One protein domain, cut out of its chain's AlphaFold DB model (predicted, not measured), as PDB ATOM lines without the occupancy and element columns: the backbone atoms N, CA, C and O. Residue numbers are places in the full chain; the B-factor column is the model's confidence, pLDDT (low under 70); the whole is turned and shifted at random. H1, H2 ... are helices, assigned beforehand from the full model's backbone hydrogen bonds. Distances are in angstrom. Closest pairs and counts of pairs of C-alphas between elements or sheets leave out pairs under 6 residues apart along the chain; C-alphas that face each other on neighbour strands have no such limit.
ATOM      1  N   GLU A  57      15.649  11.638  58.411       91.38
ATOM      2  CA  GLU A  57      14.255  12.016  58.665       91.38
ATOM      3  C   GLU A  57      13.664  12.894  57.556       91.38
ATOM      4  O   GLU A  57      12.446  12.967  57.404       91.38
ATOM      5  N   LEU A  58      14.504  13.490  56.698       91.25
ATOM      6  CA  LEU A  58      14.056  14.364  55.608       91.25
ATOM      7  C   LEU A  58      12.970  13.724  54.725       91.25
ATOM      8  O   LEU A  58      12.008  14.389  54.351       91.25
ATOM      9  N   ALA A  59      13.098  12.434  54.394       90.25
ATOM     10  CA  ALA A  59      12.127  11.743  53.540       90.25
ATOM     11  C   ALA A  59      10.752  11.546  54.203       90.25
ATOM     12  O   ALA A  59       9.771  11.339  53.489       90.25
ATOM     13  N   LYS A  60      10.693  11.585  55.540       90.81
ATOM     14  CA  LYS A  60       9.469  11.432  56.334       90.81
ATOM     15  C   LYS A  60       8.802  12.771  56.642       90.81
ATOM     16  O   LYS A  60       7.651  12.783  57.066       90.81
ATOM     17  N   HIS A  61       9.498  13.890  56.426       90.25
ATOM     18  CA  HIS A  61       8.926  15.212  56.649       90.25
ATOM     19  C   HIS A  61       7.623  15.372  55.840       90.25
ATOM     20  O   HIS A  61       7.658  15.125  54.630       90.25
ATOM     21  N   PRO A  62       6.500  15.831  56.433       88.38
ATOM     22  CA  PRO A  62       5.178  15.795  55.795       88.38
ATOM     23  C   PRO A  62       5.134  16.404  54.389       88.38
ATOM     24  O   PRO A  62       4.577  15.813  53.467       88.38
ATOM     25  N   LYS A  63       5.805  17.546  54.184       85.44
ATOM     26  CA  LYS A  63       5.898  18.178  52.856       85.44
ATOM     27  C   LYS A  63       6.659  17.322  51.836       85.44
ATOM     28  O   LYS A  63       6.229  17.204  50.694       85.44
ATOM     29  N   ILE A  64       7.775  16.709  52.234       89.31
ATOM     30  CA  ILE A  64       8.586  15.859  51.349       89.31
ATOM     31  C   ILE A  64       7.824  14.569  51.035       89.31
ATOM     32  O   ILE A  64       7.768  14.166  49.877       89.31
ATOM     33  N   ALA A  65       7.195  13.961  52.042       89.62
ATOM     34  CA  ALA A  65       6.348  12.786  51.873       89.62
ATOM     35  C   ALA A  65       5.208  13.054  50.875       89.62
ATOM     36  O   ALA A  65       5.051  12.285  49.929       89.62
ATOM     37  N   GLY A  66       4.520  14.197  50.996       87.75
ATOM     38  CA  GLY A  66       3.477  14.612  50.054       87.75
ATOM     39  C   GLY A  66       3.971  14.692  48.607       87.75
ATOM     40  O   GLY A  66       3.374  14.092  47.716       87.75
ATOM     41  N   PHE A  67       5.117  15.338  48.356       86.50
ATOM     42  CA  PHE A  67       5.705  15.360  47.009       86.50
ATOM     43  C   PHE A  67       6.109  13.974  46.512       86.50
ATOM     44  O   PHE A  67       5.905  13.658  45.342       86.50
ATOM     45  N   ARG A  68       6.673  13.127  47.378       90.00
ATOM     46  CA  ARG A  68       7.024  11.753  47.004       90.00
ATOM     47  C   ARG A  68       5.778  10.964  46.611       90.00
ATOM     48  O   ARG A  68       5.845  10.204  45.652       90.00
ATOM     49  N   ASP A  69       4.660  11.154  47.296       88.88
ATOM     50  CA  ASP A  69       3.403  10.487  46.959       88.88
ATOM     51  C   ASP A  69       2.795  11.015  45.658       88.88
ATOM     52  O   ASP A  69       2.357  10.215  44.832       88.88
ATOM     53  N   ILE A  70       2.881  12.324  45.404       85.62
ATOM     54  CA  ILE A  70       2.520  12.912  44.107       85.62
ATOM     55  C   ILE A  70       3.355  12.279  42.983       85.62
ATOM     56  O   ILE A  70       2.803  11.779  42.006       85.62
ATOM     57  N   TYR A  71       4.681  12.208  43.139       87.06
ATOM     58  CA  TYR A  71       5.572  11.600  42.142       87.06
ATOM     59  C   TYR A  71       5.247  10.117  41.906       87.06
ATOM     60  O   TYR A  71       5.244   9.682  40.755       87.06
ATOM     61  N   LYS A  72       4.922   9.352  42.963       88.81
ATOM     62  CA  LYS A  72       4.461   7.956  42.832       88.81
ATOM     63  C   LYS A  72       3.175   7.857  42.020       88.81
ATOM     64  O   LYS A  72       3.083   6.984  41.164       88.81
ATOM     65  N   ARG A  73       2.196   8.730  42.280       86.38
ATOM     66  CA  ARG A  73       0.920   8.765  41.546       86.38
ATOM     67  C   ARG A  73       1.120   9.117  40.067       86.38
ATOM     68  O   ARG A  73       0.422   8.572  39.226       86.38
ATOM     69  N   PHE A  74       2.134   9.921  39.743       83.44
ATOM     70  CA  PHE A  74       2.588  10.156  38.364       83.44
ATOM     71  C   PHE A  74       3.410   8.999  37.755       83.44
ATOM     72  O   PHE A  74       3.934   9.128  36.652       83.44
ATOM     73  N   GLY A  75       3.565   7.869  38.454       86.19
ATOM     74  CA  GLY A  75       4.311   6.702  37.972       86.19
ATOM     75  C   GLY A  75       5.830   6.791  38.157       86.19
ATOM     76  O   GLY A  75       6.560   5.901  37.718       86.19
ATOM     77  N   TYR A  76       6.342   7.824  38.830       86.75
ATOM     78  CA  TYR A  76       7.769   7.958  39.115       86.75
ATOM     79  C   TYR A  76       8.153   7.292  40.436       86.75
ATOM     80  O   TYR A  76       7.467   7.406  41.448       86.75
ATOM     81  N   LYS A  77       9.331   6.657  40.471       87.06
ATOM     82  CA  LYS A  77       9.956   6.205  41.722       87.06
ATOM     83  C   LYS A  77      10.624   7.406  42.411       87.06
ATOM     84  O   LYS A  77      11.638   7.883  41.896       87.06
ATOM     85  N   PRO A  78      10.161   7.878  43.587       80.12
ATOM     86  CA  PRO A  78      10.698   9.105  44.194       80.12
ATOM     87  C   PRO A  78      12.153   8.987  44.651       80.12
ATOM     88  O   PRO A  78      12.868   9.975  44.783       80.12
ATOM     89  N   SER A  79      12.620   7.760  44.900       79.50
ATOM     90  CA  SER A  79      14.030   7.492  45.187       79.50
ATOM     91  C   SER A  79      14.942   7.754  43.984       79.50
ATOM     92  O   SER A  79      16.108   8.092  44.197       79.50
ATOM     93  N   GLN A  80      14.412   7.633  42.759       82.38
ATOM     94  CA  GLN A  80      15.118   7.843  41.490       82.38
ATOM     95  C   GLN A  80      14.916   9.264  40.944       82.38
ATOM     96  O   GLN A  80      15.888   9.905  40.558       82.38
ATOM     97  N   LYS A  81      13.679   9.782  40.961       82.94
ATOM     98  CA  LYS A  81      13.358  11.173  40.601       82.94
ATOM     99  C   LYS A  81      12.791  11.908  41.810       82.94
ATOM    100  O   LYS A  81      11.648  11.684  42.195       82.94
ATOM    101  N   ARG A  82      13.603  12.785  42.397       85.12
ATOM    102  CA  ARG A  82      13.225  13.629  43.542       85.12
ATOM    103  C   ARG A  82      12.671  14.958  43.045       85.12
ATOM    104  O   ARG A  82      13.102  15.446  42.001       85.12
ATOM    105  N   CYS A  83      11.778  15.571  43.816       86.25
ATOM    106  CA  CYS A  83      11.439  16.971  43.580       86.25
ATOM    107  C   CYS A  83      12.655  17.867  43.857       86.25
ATOM    108  O   CYS A  83      13.549  17.506  44.632       86.25
ATOM    109  N   SER A  84      12.695  19.045  43.226       85.94
ATOM    110  CA  SER A  84      13.836  19.964  43.336       85.94
ATOM    111  C   SER A  84      14.147  20.326  44.787       85.94
ATOM    112  O   SER A  84      15.308  20.355  45.181       85.94
ATOM    113  N   SER A  85      13.115  20.549  45.604       87.56
ATOM    114  CA  SER A  85      13.279  20.924  47.009       87.56
ATOM    115  C   SER A  85      13.897  19.794  47.837       87.56
ATOM    116  O   SER A  85      14.815  20.049  48.610       87.56
ATOM    117  N   GLU A  86      13.486  18.530  47.633       90.38
ATOM    118  CA  GLU A  86      14.138  17.388  48.297       90.38
ATOM    119  C   GLU A  86      15.606  17.266  47.861       90.38
ATOM    120  O   GLU A  86      16.480  17.016  48.692       90.38
ATOM    121  N   ALA A  87      15.897  17.449  46.569       90.44
ATOM    122  CA  ALA A  87      17.264  17.382  46.058       90.44
ATOM    123  C   ALA A  87      18.164  18.478  46.658       90.44
ATOM    124  O   ALA A  87      19.281  18.174  47.082       90.44
ATOM    125  N   LEU A  88      17.669  19.718  46.751       91.56
ATOM    126  CA  LEU A  88      18.379  20.848  47.360       91.56
ATOM    127  C   LEU A  88      18.627  20.625  48.855       91.56
ATOM    128  O   LEU A  88      19.761  20.751  49.306       91.56
ATOM    129  N   LEU A  89      17.606  20.211  49.613       91.88
ATOM    130  CA  LEU A  89      17.750  19.921  51.043       91.88
ATOM    131  C   LEU A  89      18.767  18.802  51.286       91.88
ATOM    132  O   LEU A  89      19.655  18.939  52.123       91.88
ATOM    133  N   ARG A  90      18.721  17.715  50.505       91.69
ATOM    134  CA  ARG A  90      19.728  16.645  50.597       91.69
ATOM    135  C   ARG A  90      21.137  17.126  50.284       91.69
ATOM    136  O   ARG A  90      22.070  16.594  50.874       91.69
ATOM    137  N   ARG A  91      21.285  18.072  49.352       92.88
ATOM    138  CA  ARG A  91      22.575  18.675  49.003       92.88
ATOM    139  C   ARG A  91      23.124  19.497  50.166       92.88
ATOM    140  O   ARG A  91      24.290  19.352  50.482       92.88
ATOM    141  N   VAL A  92      22.281  20.281  50.835       92.94
ATOM    142  CA  VAL A  92      22.659  21.065  52.026       92.94
ATOM    143  C   VAL A  92      23.044  20.173  53.209       92.94
ATOM    144  O   VAL A  92      24.013  20.458  53.913       92.94
ATOM    145  N   LEU A  93      22.316  19.072  53.407       92.25
ATOM    146  CA  LEU A  93      22.580  18.078  54.454       92.25
ATOM    147  C   LEU A  93      23.775  17.158  54.143       92.25
ATOM    148  O   LEU A  93      24.072  16.248  54.915       92.25
ATOM    149  N   ASP A  94      24.429  17.338  53.000       91.69
ATOM    150  CA  ASP A  94      25.650  16.634  52.636       91.69
ATOM    151  C   ASP A  94      26.852  17.550  52.926       91.69
ATOM    152  O   ASP A  94      26.981  18.584  52.269       91.69
ATOM    153  N   PRO A  95      27.702  17.244  53.925       84.38
ATOM    154  CA  PRO A  95      28.765  18.158  54.349       84.38
ATOM    155  C   PRO A  95      29.805  18.420  53.252       84.38
ATOM    156  O   PRO A  95      30.422  19.479  53.250       84.38
ATOM    157  N   GLU A  96      29.954  17.501  52.297       88.38
ATOM    158  CA  GLU A  96      30.899  17.618  51.180       88.38
ATOM    159  C   GLU A  96      30.358  18.458  50.012       88.38
ATOM    160  O   GLU A  96      31.092  18.768  49.073       88.38
ATOM    161  N   LYS A  97      29.066  18.812  50.021       89.00
ATOM    162  CA  LYS A  97      28.432  19.519  48.906       89.00
ATOM    163  C   LYS A  97      28.133  20.965  49.253       89.00
ATOM    164  O   LYS A  97      27.601  21.290  50.309       89.00
ATOM    165  N   GLN A  98      28.382  21.821  48.272       85.69
ATOM    166  CA  GLN A  98      27.986  23.223  48.293       85.69
ATOM    167  C   GLN A  98      26.793  23.444  47.369       85.69
ATOM    168  O   GLN A  98      26.647  22.758  46.352       85.69
ATOM    169  N   LEU A  99      25.918  24.378  47.725       87.50
ATOM    170  CA  LEU A  99      24.832  24.814  46.850       87.50
ATOM    171  C   LEU A  99      25.392  25.445  45.570       87.50
ATOM    172  O   LEU A  99      26.514  25.937  45.544       87.50
ATOM    173  N   TYR A 100      24.588  25.416  44.515       84.94
ATOM    174  CA  TYR A 100      24.931  26.048  43.246       84.94
ATOM    175  C   TYR A 100      24.920  27.577  43.372       84.94
ATOM    176  O   TYR A 100      24.254  28.126  44.257       84.94
ATOM    177  N   GLU A 101      25.637  28.223  42.463       87.12
ATOM    178  CA  GLU A 101      25.551  29.650  42.164       87.12
ATOM    179  C   GLU A 101      25.191  29.737  40.684       87.12
ATOM    180  O   GLU A 101      25.913  29.202  39.839       87.12
ATOM    181  N   VAL A 102      24.006  30.263  40.387       86.81
ATOM    182  CA  VAL A 102      23.433  30.230  39.033       86.81
ATOM    183  C   VAL A 102      23.226  31.643  38.526       86.81
ATOM    184  O   VAL A 102      23.811  32.044  37.527       86.81
ATOM    185  N   ASN A 103      22.357  32.383  39.205       87.75
ATOM    186  CA  ASN A 103      22.159  33.810  39.022       87.75
ATOM    187  C   ASN A 103      21.452  34.366  40.267       87.75
ATOM    188  O   ASN A 103      20.784  33.602  40.976       87.75
ATOM    189  N   PRO A 104      21.502  35.686  40.504       90.19
ATOM    190  CA  PRO A 104      20.953  36.280  41.719       90.19
ATOM    191  C   PRO A 104      19.488  35.934  42.019       90.19
ATOM    192  O   PRO A 104      19.137  35.685  43.172       90.19
ATOM    193  N   VAL A 105      18.629  35.835  41.001       88.50
ATOM    194  CA  VAL A 105      17.202  35.506  41.181       88.50
ATOM    195  C   VAL A 105      17.017  34.043  41.571       88.50
ATOM    196  O   VAL A 105      16.289  33.715  42.513       88.50
ATOM    197  N   VAL A 106      17.682  33.149  40.845       87.06
ATOM    198  CA  VAL A 106      17.618  31.706  41.068       87.06
ATOM    199  C   VAL A 106      18.206  31.372  42.431       87.06
ATOM    200  O   VAL A 106      17.584  30.607  43.168       87.06
ATOM    201  N   ASP A 107      19.318  31.997  42.809       89.81
ATOM    202  CA  ASP A 107      19.996  31.771  44.082       89.81
ATOM    203  C   ASP A 107      19.147  32.241  45.270       89.81
ATOM    204  O   ASP A 107      19.008  31.503  46.251       89.81
ATOM    205  N   CYS A 108      18.473  33.393  45.153       89.06
ATOM    206  CA  CYS A 108      17.458  33.817  46.124       89.06
ATOM    207  C   CYS A 108      16.337  32.775  46.254       89.06
ATOM    208  O   CYS A 108      15.949  32.399  47.363       89.06
ATOM    209  N   SER A 109      15.840  32.261  45.123       87.50
ATOM    210  CA  SER A 109      14.770  31.259  45.121       87.50
ATOM    211  C   SER A 109      15.213  29.922  45.726       87.50
ATOM    212  O   SER A 109      14.430  29.273  46.417       87.50
ATOM    213  N   ILE A 110      16.464  29.506  45.494       89.62
ATOM    214  CA  ILE A 110      17.047  28.301  46.089       89.62
ATOM    215  C   ILE A 110      17.061  28.462  47.602       89.62
ATOM    216  O   ILE A 110      16.601  27.564  48.304       89.62
ATOM    217  N   LEU A 111      17.533  29.609  48.096       89.75
ATOM    218  CA  LEU A 111      17.638  29.860  49.524       89.75
ATOM    219  C   LEU A 111      16.269  29.880  50.212       89.75
ATOM    220  O   LEU A 111      16.096  29.244  51.252       89.75
ATOM    221  N   ALA A 112      15.273  30.514  49.588       86.81
ATOM    222  CA  ALA A 112      13.899  30.518  50.082       86.81
ATOM    223  C   ALA A 112      13.323  29.095  50.225       86.81
ATOM    224  O   ALA A 112      12.665  28.786  51.218       86.81
ATOM    225  N   ARG A 113      13.624  28.188  49.282       86.19
ATOM    226  CA  ARG A 113      13.151  26.788  49.310       86.19
ATOM    227  C   ARG A 113      13.765  25.941  50.422       86.19
ATOM    228  O   ARG A 113      13.204  24.897  50.752       86.19
ATOM    229  N   LEU A 114      14.905  26.344  50.984       88.31
ATOM    230  CA  LEU A 114      15.549  25.601  52.072       88.31
ATOM    231  C   LEU A 114      14.798  25.735  53.392       88.31
ATOM    232  O   LEU A 114      14.880  24.846  54.239       88.31
ATOM    233  N   ASN A 115      14.019  26.803  53.561       83.12
ATOM    234  CA  ASN A 115      13.125  26.912  54.697       83.12
ATOM    235  C   ASN A 115      11.948  25.946  54.511       83.12
ATOM    236  O   ASN A 115      10.932  26.279  53.896       83.12
ATOM    237  N   ILE A 116      12.072  24.743  55.080       73.50
ATOM    238  CA  ILE A 116      11.076  23.682  54.917       73.50
ATOM    239  C   ILE A 116       9.693  24.089  55.442       73.50
ATOM    240  O   ILE A 116       8.687  23.567  54.967       73.50
ATOM    241  N   ASN A 117       9.617  25.038  56.378       73.06
ATOM    242  CA  ASN A 117       8.365  25.505  56.970       73.06
ATOM    243  C   ASN A 117       7.656  26.550  56.099       73.06
ATOM    244  O   ASN A 117       6.432  26.652  56.154       73.06
ATOM    245  N   SER A 118       8.379  27.223  55.203       69.75
ATOM    246  CA  SER A 118       7.824  28.212  54.274       69.75
ATOM    247  C   SER A 118       7.057  27.596  53.091       69.75
ATOM    248  O   SER A 118       7.082  26.378  52.859       69.75
ATOM    249  N   LEU A 119       6.335  28.440  52.348       64.69
ATOM    250  CA  LEU A 119       5.756  28.072  51.055       64.69
ATOM    251  C   LEU A 119       6.895  27.803  50.064       64.69
ATOM    252  O   LEU A 119       7.793  28.626  49.908       64.69
ATOM    253  N   TRP A 120       6.872  26.656  49.385       71.62
ATOM    254  CA  TRP A 120       7.902  26.347  48.397       71.62
ATOM    255  C   TRP A 120       7.633  27.114  47.111       71.62
ATOM    256  O   TRP A 120       6.765  26.752  46.322       71.62
ATOM    257  N   VAL A 121       8.403  28.179  46.923       70.44
ATOM    258  CA  VAL A 121       8.361  29.019  45.730       70.44
ATOM    259  C   VAL A 121       9.377  28.499  44.727       70.44
ATOM    260  O   VAL A 121      10.531  28.256  45.077       70.44
ATOM    261  N   CYS A 122       8.960  28.349  43.473       73.50
ATOM    262  CA  CYS A 122       9.876  28.149  42.365       73.50
ATOM    263  C   CYS A 122       9.936  29.418  41.522       73.50
ATOM    264  O   CYS A 122       8.898  29.949  41.144       73.50
ATOM    265  N   MET A 123      11.144  29.882  41.227       76.75
ATOM    266  CA  MET A 123      11.387  30.879  40.194       76.75
ATOM    267  C   MET A 123      12.256  30.235  39.125       76.75
ATOM    268  O   MET A 123      13.184  29.486  39.443       76.75
ATOM    269  N   MET A 124      11.927  30.513  37.874       72.94
ATOM    270  CA  MET A 124      12.706  30.122  36.711       72.94
ATOM    271  C   MET A 124      12.548  31.201  35.638       72.94
ATOM    272  O   MET A 124      11.499  31.850  35.605       72.94
ATOM    273  N   PRO A 125      13.563  31.415  34.786       71.81
ATOM    274  CA  PRO A 125      13.398  32.237  33.594       71.81
ATOM    275  C   PRO A 125      12.247  31.694  32.742       71.81
ATOM    276  O   PRO A 125      12.120  30.475  32.595       71.81
ATOM    277  N   ILE A 126      11.417  32.583  32.191       70.50
ATOM    278  CA  ILE A 126      10.255  32.178  31.386       70.50
ATOM    279  C   ILE A 126      10.678  31.370  30.152       70.50
ATOM    280  O   ILE A 126      10.030  30.383  29.815       70.50
ATOM    281  N   ASP A 127      11.837  31.698  29.578       68.12
ATOM    282  CA  ASP A 127      12.411  31.043  28.397       68.12
ATOM    283  C   ASP A 127      12.791  29.568  28.635       68.12
ATOM    284  O   ASP A 127      13.018  28.816  27.691       68.12
ATOM    285  N   CYS A 128      12.866  29.134  29.899       64.50
ATOM    286  CA  CYS A 128      13.154  27.748  30.267       64.50
ATOM    287  C   CYS A 128      11.895  26.869  30.386       64.50
ATOM    288  O   CYS A 128      12.016  25.670  30.648       64.50
ATOM    289  N   ILE A 129      10.691  27.435  30.241       63.53
ATOM    290  CA  ILE A 129       9.435  26.678  30.285       63.53
ATOM    291  C   ILE A 129       9.129  26.176  28.869       63.53
ATOM    292  O   ILE A 129       8.554  26.888  28.052       63.53
ATOM    293  N   HIS A 130       9.543  24.942  28.572       55.88
ATOM    294  CA  HIS A 130       9.240  24.289  27.298       55.88
ATOM    295  C   HIS A 130       7.789  23.778  27.277       55.88
ATOM    296  O   HIS A 130       7.349  23.136  28.235       55.88
ATOM    297  N   HIS A 131       7.072  24.102  26.198       50.38
ATOM    298  CA  HIS A 131       5.688  23.703  25.923       50.38
ATOM    299  C   HIS A 131       5.558  22.233  25.519       50.38
ATOM    300  O   HIS A 131       6.466  21.736  24.811       50.38
TER     301      HIS A 131
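AT A GLANCE: This is residues 57 to 131 of the 131 residues of an uncharacterized protein of Sphaerospermopsis sp. SIO1G2 (UniProt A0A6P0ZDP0). Three short helices make a loose, angular framework: H2 lies between the other two, H1 is near it on one side, and H3 stands nearly at a right angle to it, with its last residue close to H2. After H3 the printed part folds back past H3 through residues 119 to 124, and a tail, residues 126 to 131, sticks out free. The printed part has 75 residues with three named helices, in the order H1, H2, H3, and no named strand; the class is all helix, with under half of the residues, 32, in named elements. The whole is only just compact, close to loose, with a radius of gyration of the C-alphas of 13.2 A and spans of 37 by 32 by 23 A.

HOW THE PARTS SIT: The longest helix by residues is H1, residues 62 to 73. It is close to H2, residues 84 to 92, but not clearly touching, with 1 pair of C-alphas within 8 A. The closest C-alphas of the two, those of Ile 64 and Glu 86, are 6.5 A apart. H1 and H2 run opposite ways at a steep tilt of 49 degrees. H2 and H3, residues 104 to 114, touch, with the C-alphas of Leu 89 and Leu 114 closest at 6.2 A. Their lines are about perpendicular, at 83 degrees, and their centres are 12.1 A apart. H1 and H3 are apart. In H1, H2 and H3 every O i to N i+4 pair is within hydrogen-bond range.

IN THESE COORDINATES: H1 runs from Pro 62, with its C-alpha at (5.178, 15.795, 55.795), to Arg 73, and its first and last C-alphas are 16.4 A apart. H2 runs from Ser 84, C-alpha at (13.836, 19.964, 43.336), to Val 92, over 12.4 A from first to last C-alpha. H3 runs from Pro 104 to Leu 114, whose C-alpha is at (15.549, 25.601, 52.072), over 15.8 A from first to last C-alpha.

THE WHOLE: The two C-alphas farthest apart are those of Pro 95 and His 131, at 37.0 A. The printed part runs from 57 to 131 with no cut, and His 131 is the chain's last residue. The link from H1 to H2 is short, with 10 residues, and the link from H2 to H3 is long, with 11. Residues 115 to 131 hold no named element, and of these residues 126 to 131 stand free. The mean pLDDT of the printed part is 83.7; the model's confidence is under 70 at residues 118 to 119 and 127 to 131.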